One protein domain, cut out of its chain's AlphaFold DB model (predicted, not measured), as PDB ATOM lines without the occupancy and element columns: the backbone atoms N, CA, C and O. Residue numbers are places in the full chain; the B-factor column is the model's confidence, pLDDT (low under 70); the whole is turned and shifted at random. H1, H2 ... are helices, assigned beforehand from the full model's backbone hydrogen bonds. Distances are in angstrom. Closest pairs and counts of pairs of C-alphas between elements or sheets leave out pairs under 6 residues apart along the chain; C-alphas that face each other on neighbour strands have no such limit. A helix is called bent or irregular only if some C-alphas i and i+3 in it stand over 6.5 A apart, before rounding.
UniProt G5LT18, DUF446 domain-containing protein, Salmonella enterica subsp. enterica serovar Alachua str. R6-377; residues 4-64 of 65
ATOM      1  N   LEU A   4     215.360 137.571 139.087       93.12
ATOM      2  CA  LEU A   4     215.736 136.432 138.241       93.12
ATOM      3  C   LEU A   4     217.142 136.575 137.645       93.12
ATOM      4  O   LEU A   4     217.865 135.590 137.517       93.12
ATOM      5  N   GLU A   5     217.553 137.801 137.341       95.38
ATOM      6  CA  GLU A   5     218.887 138.101 136.823       95.38
ATOM      7  C   GLU A   5     219.956 137.805 137.879       95.38
ATOM      8  O   GLU A   5     221.009 137.236 137.588       95.38
ATOM      9  N   TRP A   6     219.659 138.125 139.138       96.12
ATOM     10  CA  TRP A   6     220.562 137.838 140.244       96.12
ATOM     11  C   TRP A   6     220.790 136.330 140.433       96.12
ATOM     12  O   TRP A   6     221.931 135.919 140.665       96.12
ATOM     13  N   LEU A   7     219.755 135.490 140.261       95.38
ATOM     14  CA  LEU A   7     219.918 134.028 140.299       95.38
ATOM     15  C   LEU A   7     220.926 133.554 139.247       95.38
ATOM     16  O   LEU A   7     221.797 132.736 139.537       95.38
ATOM     17  N   GLN A   8     220.817 134.079 138.027       94.38
ATOM     18  CA  GLN A   8     221.605 133.600 136.895       94.38
ATOM     19  C   GLN A   8     223.044 134.108 136.927       94.38
ATOM     20  O   GLN A   8     223.978 133.327 136.756       94.38
ATOM     21  N   TRP A   9     223.238 135.405 137.154       96.81
ATOM     22  CA  TRP A   9     224.547 136.036 136.965       96.81
ATOM     23  C   TRP A   9     225.333 136.255 138.249       96.81
ATOM     24  O   TRP A   9     226.537 136.492 138.178       96.81
ATOM     25  N   VAL A  10     224.696 136.153 139.417       95.88
ATOM     26  CA  VAL A  10     225.383 136.318 140.704       95.88
ATOM     27  C   VAL A  10     225.388 135.018 141.489       95.88
ATOM     28  O   VAL A  10     226.463 134.551 141.867       95.88
ATOM     29  N   LEU A  11     224.220 134.415 141.726       95.62
ATOM     30  CA  LEU A  11     224.117 133.243 142.591       95.62
ATOM     31  C   LEU A  11     224.852 132.034 142.007       95.62
ATOM     32  O   LEU A  11     225.751 131.508 142.659       95.62
ATOM     33  N   ILE A  12     224.501 131.611 140.789       96.06
ATOM     34  CA  ILE A  12     225.076 130.402 140.177       96.06
ATOM     35  C   ILE A  12     226.612 130.491 140.071       96.06
ATOM     36  O   ILE A  12     227.281 129.595 140.594       96.06
ATOM     37  N   PRO A  13     227.220 131.559 139.509       96.81
ATOM     38  CA  PRO A  13     228.680 131.656 139.428       96.81
ATOM     39  C   PRO A  13     229.362 131.673 140.802       96.81
ATOM     40  O   PRO A  13     230.429 131.078 140.987       96.81
ATOM     41  N   ARG A  14     228.739 132.324 141.794       95.06
ATOM     42  CA  ARG A  14     229.251 132.350 143.168       95.06
ATOM     43  C   ARG A  14     229.237 130.962 143.801       95.06
ATOM     44  O   ARG A  14     230.209 130.609 144.462       95.06
ATOM     45  N   MET A  15     228.179 130.182 143.592       95.12
ATOM     46  CA  MET A  15     228.093 128.814 144.111       95.12
ATOM     47  C   MET A  15     229.136 127.900 143.474       95.12
ATOM     48  O   MET A  15     229.821 127.188 144.201       95.12
ATOM     49  N   HIS A  16     229.349 127.997 142.159       95.75
ATOM     50  CA  HIS A  16     230.452 127.289 141.501       95.75
ATOM     51  C   HIS A  16     231.805 127.646 142.120       95.75
ATOM     52  O   HIS A  16     232.558 126.759 142.498       95.75
ATOM     53  N   THR A  17     232.070 128.937 142.336       96.25
ATOM     54  CA  THR A  17     233.331 129.384 142.948       96.25
ATOM     55  C   THR A  17     233.531 128.801 144.349       96.25
ATOM     56  O   THR A  17     234.642 128.398 144.684       96.25
ATOM     57  N   LEU A  18     232.482 128.747 145.178       94.12
ATOM     58  CA  LEU A  18     232.570 128.157 146.518       94.12
ATOM     59  C   LEU A  18     232.923 126.667 146.455       94.12
ATOM     60  O   LEU A  18     233.839 126.235 147.153       94.12
ATOM     61  N   LEU A  19     232.237 125.915 145.590       93.06
ATOM     62  CA  LEU A  19     232.447 124.477 145.420       93.06
ATOM     63  C   LEU A  19     233.838 124.168 144.852       93.06
ATOM     64  O   LEU A  19     234.558 123.348 145.418       93.06
ATOM     65  N   ASP A  20     234.249 124.869 143.795       96.88
ATOM     66  CA  ASP A  20     235.540 124.667 143.123       96.88
ATOM     67  C   ASP A  20     236.729 124.950 144.052       96.88
ATOM     68  O   ASP A  20     237.794 124.353 143.913       96.88
ATOM     69  N   ASN A  21     236.546 125.853 145.020       95.88
ATOM     70  CA  ASN A  21     237.569 126.217 145.997       95.88
ATOM     71  C   ASN A  21     237.403 125.503 147.350       95.88
ATOM     72  O   ASN A  21     238.102 125.869 148.295       95.88
ATOM     73  N   ALA A  22     236.487 124.530 147.459       92.38
ATOM     74  CA  ALA A  22     236.157 123.821 148.701       92.38
ATOM     75  C   ALA A  22     235.949 124.765 149.904       92.38
ATOM     76  O   ALA A  22     236.366 124.483 151.028       92.38
ATOM     77  N   GLN A  23     235.346 125.928 149.650       90.75
ATOM     78  CA  GLN A  23     235.059 126.923 150.677       90.75
ATOM     79  C   GLN A  23     233.882 126.453 151.538       90.75
ATOM     80  O   GLN A  23     232.988 125.776 151.024       90.75
ATOM     81  N   PRO A  24     233.835 126.835 152.826       87.44
ATOM     82  CA  PRO A  24     232.697 126.508 153.669       87.44
ATOM     83  C   PRO A  24     231.417 127.096 153.074       87.44
ATOM     84  O   PRO A  24     231.379 128.260 152.649       87.44
ATOM     85  N   LEU A  25     230.361 126.284 153.047       87.19
ATOM     86  CA  LEU A  25     229.056 126.746 152.608       87.19
ATOM     87  C   LEU A  25     228.485 127.753 153.625       87.19
ATOM     88  O   LEU A  25     228.687 127.602 154.832       87.19
ATOM     89  N   PRO A  26     227.774 128.801 153.173       87.62
ATOM     90  CA  PRO A  26     227.116 129.744 154.069       87.62
ATOM     91  C   PRO A  26     226.132 129.062 155.028       87.62
ATOM     92  O   PRO A  26     225.169 128.423 154.609       87.62
ATOM     93  N   GLU A  27     226.324 129.297 156.327       82.25
ATOM     94  CA  GLU A  27     225.495 128.718 157.391       82.25
ATOM     95  C   GLU A  27     224.046 129.228 157.384       82.25
ATOM     96  O   GLU A  27     223.153 128.567 157.898       82.25
ATOM     97  N   ALA A  28     223.759 130.397 156.818       86.31
ATOM     98  CA  ALA A  28     222.411 130.971 156.781       86.31
ATOM     99  C   ALA A  28     221.975 131.243 155.339       86.31
ATOM    100  O   ALA A  28     221.708 132.381 154.958       86.31
ATOM    101  N   PHE A  29     221.951 130.190 154.523       92.31
ATOM    102  CA  PHE A  29     221.491 130.266 153.144       92.31
ATOM    103  C   PHE A  29     220.028 129.828 153.023       92.31
ATOM    104  O   PHE A  29     219.691 128.688 153.340       92.31
ATOM    105  N   ALA A  30     219.175 130.746 152.572       95.06
ATOM    106  CA  ALA A  30     217.831 130.457 152.091       95.06
ATOM    107  C   ALA A  30     217.413 131.545 151.096       95.06
ATOM    108  O   ALA A  30     217.418 132.731 151.441       95.06
ATOM    109  N   VAL A  31     217.059 131.170 149.872       96.19
ATOM    110  CA  VAL A  31     216.614 132.112 148.835       96.19
ATOM    111  C   VAL A  31     215.161 131.892 148.437       96.19
ATOM    112  O   VAL A  31     214.499 132.859 148.061       96.19
ATOM    113  N   ALA A  32     214.612 130.684 148.582       97.38
ATOM    114  CA  ALA A  32     213.234 130.395 148.192       97.38
ATOM    115  C   ALA A  32     212.192 131.327 148.849       97.38
ATOM    116  O   ALA A  32     211.354 131.849 148.110       97.38
ATOM    117  N   PRO A  33     212.257 131.649 150.163       96.75
ATOM    118  CA  PRO A  33     211.281 132.547 150.796       96.75
ATOM    119  C   PRO A  33     211.276 133.957 150.196       96.75
ATOM    120  O   PRO A  33     210.239 134.609 150.106       96.75
ATOM    121  N   TYR A  34     212.439 134.435 149.746       96.06
ATOM    122  CA  TYR A  34     212.540 135.734 149.089       96.06
ATOM    123  C   TYR A  34     211.870 135.713 147.708       96.06
ATOM    124  O   TYR A  34     211.082 136.603 147.389       96.06
ATOM    125  N   TYR A  35     212.127 134.678 146.900       96.69
ATOM    126  CA  TYR A  35     211.535 134.554 145.562       96.69
ATOM    127  C   TYR A  35     210.042 134.222 145.591       96.69
ATOM    128  O   TYR A  35     209.332 134.564 144.647       96.69
ATOM    129  N   GLU A  36     209.541 133.640 146.678       96.38
ATOM    130  CA  GLU A  36     208.104 133.462 146.887       96.38
ATOM    131  C   GLU A  36     207.380 134.811 146.942       96.38
ATOM    132  O   GLU A  36     206.307 134.949 146.351       96.38
ATOM    133  N   MET A  37     207.990 135.814 147.579       95.44
ATOM    134  CA  MET A  37     207.458 137.177 147.644       95.44
ATOM    135  C   MET A  37     207.790 138.016 146.405       95.44
ATOM    136  O   MET A  37     206.992 138.864 146.014       95.44
ATOM    137  N   ALA A  38     208.967 137.814 145.808       94.38
ATOM    138  CA  ALA A  38     209.447 138.638 144.701       94.38
ATOM    139  C   ALA A  38     208.826 138.262 143.344       94.38
ATOM    140  O   ALA A  38     208.678 139.129 142.485       94.38
ATOM    141  N   LEU A  39     208.472 136.990 143.129       94.50
ATOM    142  CA  LEU A  39     207.845 136.543 141.884       94.50
ATOM    143  C   LEU A  39     206.332 136.752 141.921       94.50
ATOM    144  O   LEU A  39     205.643 136.268 142.822       94.50
ATOM    145  N   ALA A  40     205.814 137.410 140.883       94.44
ATOM    146  CA  ALA A  40     204.383 137.566 140.675       94.44
ATOM    147  C   ALA A  40     203.689 136.199 140.598       94.44
ATOM    148  O   ALA A  40     204.215 135.256 140.000       94.44
ATOM    149  N   ALA A  41     202.507 136.088 141.209       92.38
ATOM    150  CA  ALA A  41     201.811 134.811 141.349       92.38
ATOM    151  C   ALA A  41     201.401 134.171 140.015       92.38
ATOM    152  O   ALA A  41     201.274 132.953 139.944       92.38
ATOM    153  N   ASP A  42     201.234 134.983 138.976       94.75
ATOM    154  CA  ASP A  42     200.895 134.602 137.607       94.75
ATOM    155  C   ASP A  42     202.125 134.337 136.721       94.75
ATOM    156  O   ASP A  42     201.977 134.017 135.540       94.75
ATOM    157  N   HIS A  43     203.345 134.427 137.266       94.00
ATOM    158  CA  HIS A  43     204.548 134.122 136.504       94.00
ATOM    159  C   HIS A  43     204.551 132.634 136.094       94.00
ATOM    160  O   HIS A  43     204.548 131.755 136.962       94.00
ATOM    161  N   PRO A  44     204.637 132.312 134.789       92.56
ATOM    162  CA  PRO A  44     204.346 130.974 134.264       92.56
ATOM    163  C   PRO A  44     205.293 129.877 134.769       92.56
ATOM    164  O   PRO A  44     204.967 128.698 134.700       92.56
ATOM    165  N   GLN A  45     206.471 130.254 135.269       94.50
ATOM    166  CA  GLN A  45     207.480 129.324 135.788       94.50
ATOM    167  C   GLN A  45     207.671 129.443 137.305       94.50
ATOM    168  O   GLN A  45     208.625 128.881 137.835       94.50
ATOM    169  N   ARG A  46     206.810 130.193 138.012       95.19
ATOM    170  CA  ARG A  46     206.984 130.478 139.446       95.19
ATOM    171  C   ARG A  46     207.162 129.205 140.262       95.19
ATOM    172  O   ARG A  46     208.145 129.094 140.983       95.19
ATOM    173  N   GLU A  47     206.247 128.251 140.122       96.94
ATOM    174  CA  GLU A  47     206.277 127.003 140.894       96.94
ATOM    175  C   GLU A  47     207.537 126.181 140.608       96.94
ATOM    176  O   GLU A  47     208.192 125.715 141.535       96.94
ATOM    177  N   ALA A  48     207.925 126.071 139.335       97.00
ATOM    178  CA  ALA A  48     209.128 125.347 138.937       97.00
ATOM    179  C   ALA A  48     210.404 125.991 139.505       97.00
ATOM    180  O   ALA A  48     211.284 125.290 139.999       97.00
ATOM    181  N   ILE A  49     210.496 127.324 139.472       96.38
ATOM    182  CA  ILE A  49     211.627 128.060 140.048       96.38
ATOM    183  C   ILE A  49     211.655 127.863 141.564       96.38
ATOM    184  O   ILE A  49     212.699 127.514 142.108       96.38
ATOM    185  N   LEU A  50     210.520 128.040 142.246       98.00
ATOM    186  CA  LEU A  50     210.440 127.888 143.697       98.00
ATOM    187  C   LEU A  50     210.823 126.479 144.154       98.00
ATOM    188  O   LEU A  50     211.565 126.363 145.122       98.00
ATOM    189  N   ALA A  51     210.394 125.436 143.439       98.12
ATOM    190  CA  ALA A  51     210.773 124.058 143.744       98.12
ATOM    191  C   ALA A  51     212.299 123.864 143.701       98.12
ATOM    192  O   ALA A  51     212.888 123.355 144.650       98.12
ATOM    193  N   VAL A  52     212.961 124.360 142.651       97.62
ATOM    194  CA  VAL A  52     214.427 124.273 142.528       97.62
ATOM    195  C   VAL A  52     215.137 125.073 143.624       97.62
ATOM    196  O   VAL A  52     216.150 124.623 144.157       97.62
ATOM    197  N   LEU A  53     214.621 126.251 143.987       97.38
ATOM    198  CA  LEU A  53     215.196 127.054 145.070       97.38
ATOM    199  C   LEU A  53     215.018 126.385 146.441       97.38
ATOM    200  O   LEU A  53     215.921 126.457 147.266       97.38
ATOM    201  N   GLN A  54     213.891 125.713 146.680       97.62
ATOM    202  CA  GLN A  54     213.653 124.949 147.908       97.62
ATOM    203  C   GLN A  54     214.598 123.749 148.013       97.62
ATOM    204  O   GLN A  54     215.170 123.514 149.078       97.62
ATOM    205  N   ASP A  55     214.801 123.023 146.912       96.56
ATOM    206  CA  ASP A  55     215.769 121.926 146.854       96.56
ATOM    207  C   ASP A  55     217.190 122.431 147.125       96.56
ATOM    208  O   ASP A  55     217.931 121.811 147.890       96.56
ATOM    209  N   LEU A  56     217.555 123.586 146.555       95.50
ATOM    210  CA  LEU A  56     218.835 124.233 146.821       95.50
ATOM    211  C   LEU A  56     218.980 124.571 148.309       95.50
ATOM    212  O   LEU A  56     219.948 124.140 148.927       95.50
ATOM    213  N   ASP A  57     218.017 125.282 148.899       95.50
ATOM    214  CA  ASP A  57     218.030 125.659 150.318       95.50
ATOM    215  C   ASP A  57     218.165 124.425 151.236       95.50
ATOM    216  O   ASP A  57     218.899 124.446 152.230       95.50
ATOM    217  N   ALA A  58     217.523 123.307 150.877       93.94
ATOM    218  CA  ALA A  58     217.611 122.055 151.623       93.94
ATOM    219  C   ALA A  58     219.019 121.433 151.611       93.94
ATOM    220  O   ALA A  58     219.405 120.808 152.602       93.94
ATOM    221  N   LEU A  59     219.804 121.608 150.540       92.12
ATOM    222  CA  LEU A  59     221.198 121.147 150.498       92.12
ATOM    223  C   LEU A  59     222.049 121.869 151.553       92.12
ATOM    224  O   LEU A  59     222.788 121.216 152.286       92.12
ATOM    225  N   PHE A  60     221.871 123.184 151.705       90.25
ATOM    226  CA  PHE A  60     222.581 123.983 152.715       90.25
ATOM    227  C   PHE A  60     222.138 123.674 154.148       90.25
ATOM    228  O   PHE A  60     222.917 123.820 155.088       90.25
ATOM    229  N   ALA A  61     220.889 123.248 154.348       86.19
ATOM    230  CA  ALA A  61     220.413 122.830 155.663       86.19
ATOM    231  C   ALA A  61     220.985 121.467 156.095       86.19
ATOM    232  O   ALA A  61     221.221 121.260 157.283       86.19
ATOM    233  N   ARG A  62     221.202 120.545 155.145       78.50
ATOM    234  CA  ARG A  62     221.707 119.185 155.406       78.50
ATOM    235  C   ARG A  62     223.192 119.143 155.756       78.50
ATOM    236  O   ARG A  62     223.565 118.345 156.603       78.50
ATOM    237  N   ASP A  63     224.002 120.016 155.162       65.88
ATOM    238  CA  ASP A  63     225.458 120.088 155.399       65.88
ATOM    239  C   ASP A  63     225.833 120.596 156.811       65.88
ATOM    240  O   ASP A  63     226.997 120.641 157.190       65.88
ATOM    241  N   LYS A  64     224.839 120.973 157.626       59.97
ATOM    242  CA  LYS A  64     225.022 121.384 159.027       59.97
ATOM    243  C   LYS A  64     225.073 120.218 160.028       59.97
ATOM    244  O   LYS A  64     225.148 120.483 161.228       59.97
TER     245      LYS A  64
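AT A GLANCE: This is residues 4 to 64 of the 65 residues of the protein "DUF446 domain-containing protein" of Salmonella enterica subsp. enterica serovar Alachua str. R6-377 (UniProt G5LT18). A long helix, H1, runs roughly the same way as a second long helix, H3, with a space between them; from the far end of H1 a long link folds back to the short helix H2, which packs on H3 as a helical hairpin. The turn between H2 and H3 sticks out with residues 40 to 45. The printed part has 61 residues with three named helices, in the order H1, H2, H3, and no named strand; the class is all helix. The whole is only just compact, close to loose, with a radius of gyration of the C-alphas of 12.5 A, and elongated, spanning 38 by 24 by 15 A.

HOW THE PARTS SIT: H1, residues 4 to 20, touches no helix. H2, residues 32 to 38, is apart from H1. H3, residues 46 to 62, is also apart from H1. H2 and H3 form a helical hairpin and touch, H3 with residues 50 to 57 alone; their closest C-alphas, those of Ala 32 and Leu 53, are 5.0 A apart. They run opposite ways at a shallow tilt of 33 degrees, only just short of steep. The O i to N i+4 pairs within hydrogen-bond range are 10 of 13 in H1, 2 of 3 in H2 and 12 of 13 in H3.

IN THESE COORDINATES: H1 begins at C-alpha 4, (215.736, 136.432, 138.241), and is 23.5 A long. It has a kink of 29 degrees near residue 11 and is only just irregular: C-alphas 9 and 12 are 6.51 A apart. H2 is 9.7 A long. H3, 24.5 A long, ends at C-alpha 62, (221.707, 119.185, 155.406).

THE WHOLE: The two C-alphas farthest apart, those of Asn 21 and Asp 42, are 38.5 A apart. The printed part has no cut. The link from H1 to H2 is long, with 11 residues; that from H2 to H3 is short, with 7. The mean pLDDT of the printed part is 93.0, and residues 63 to 64 are under 70.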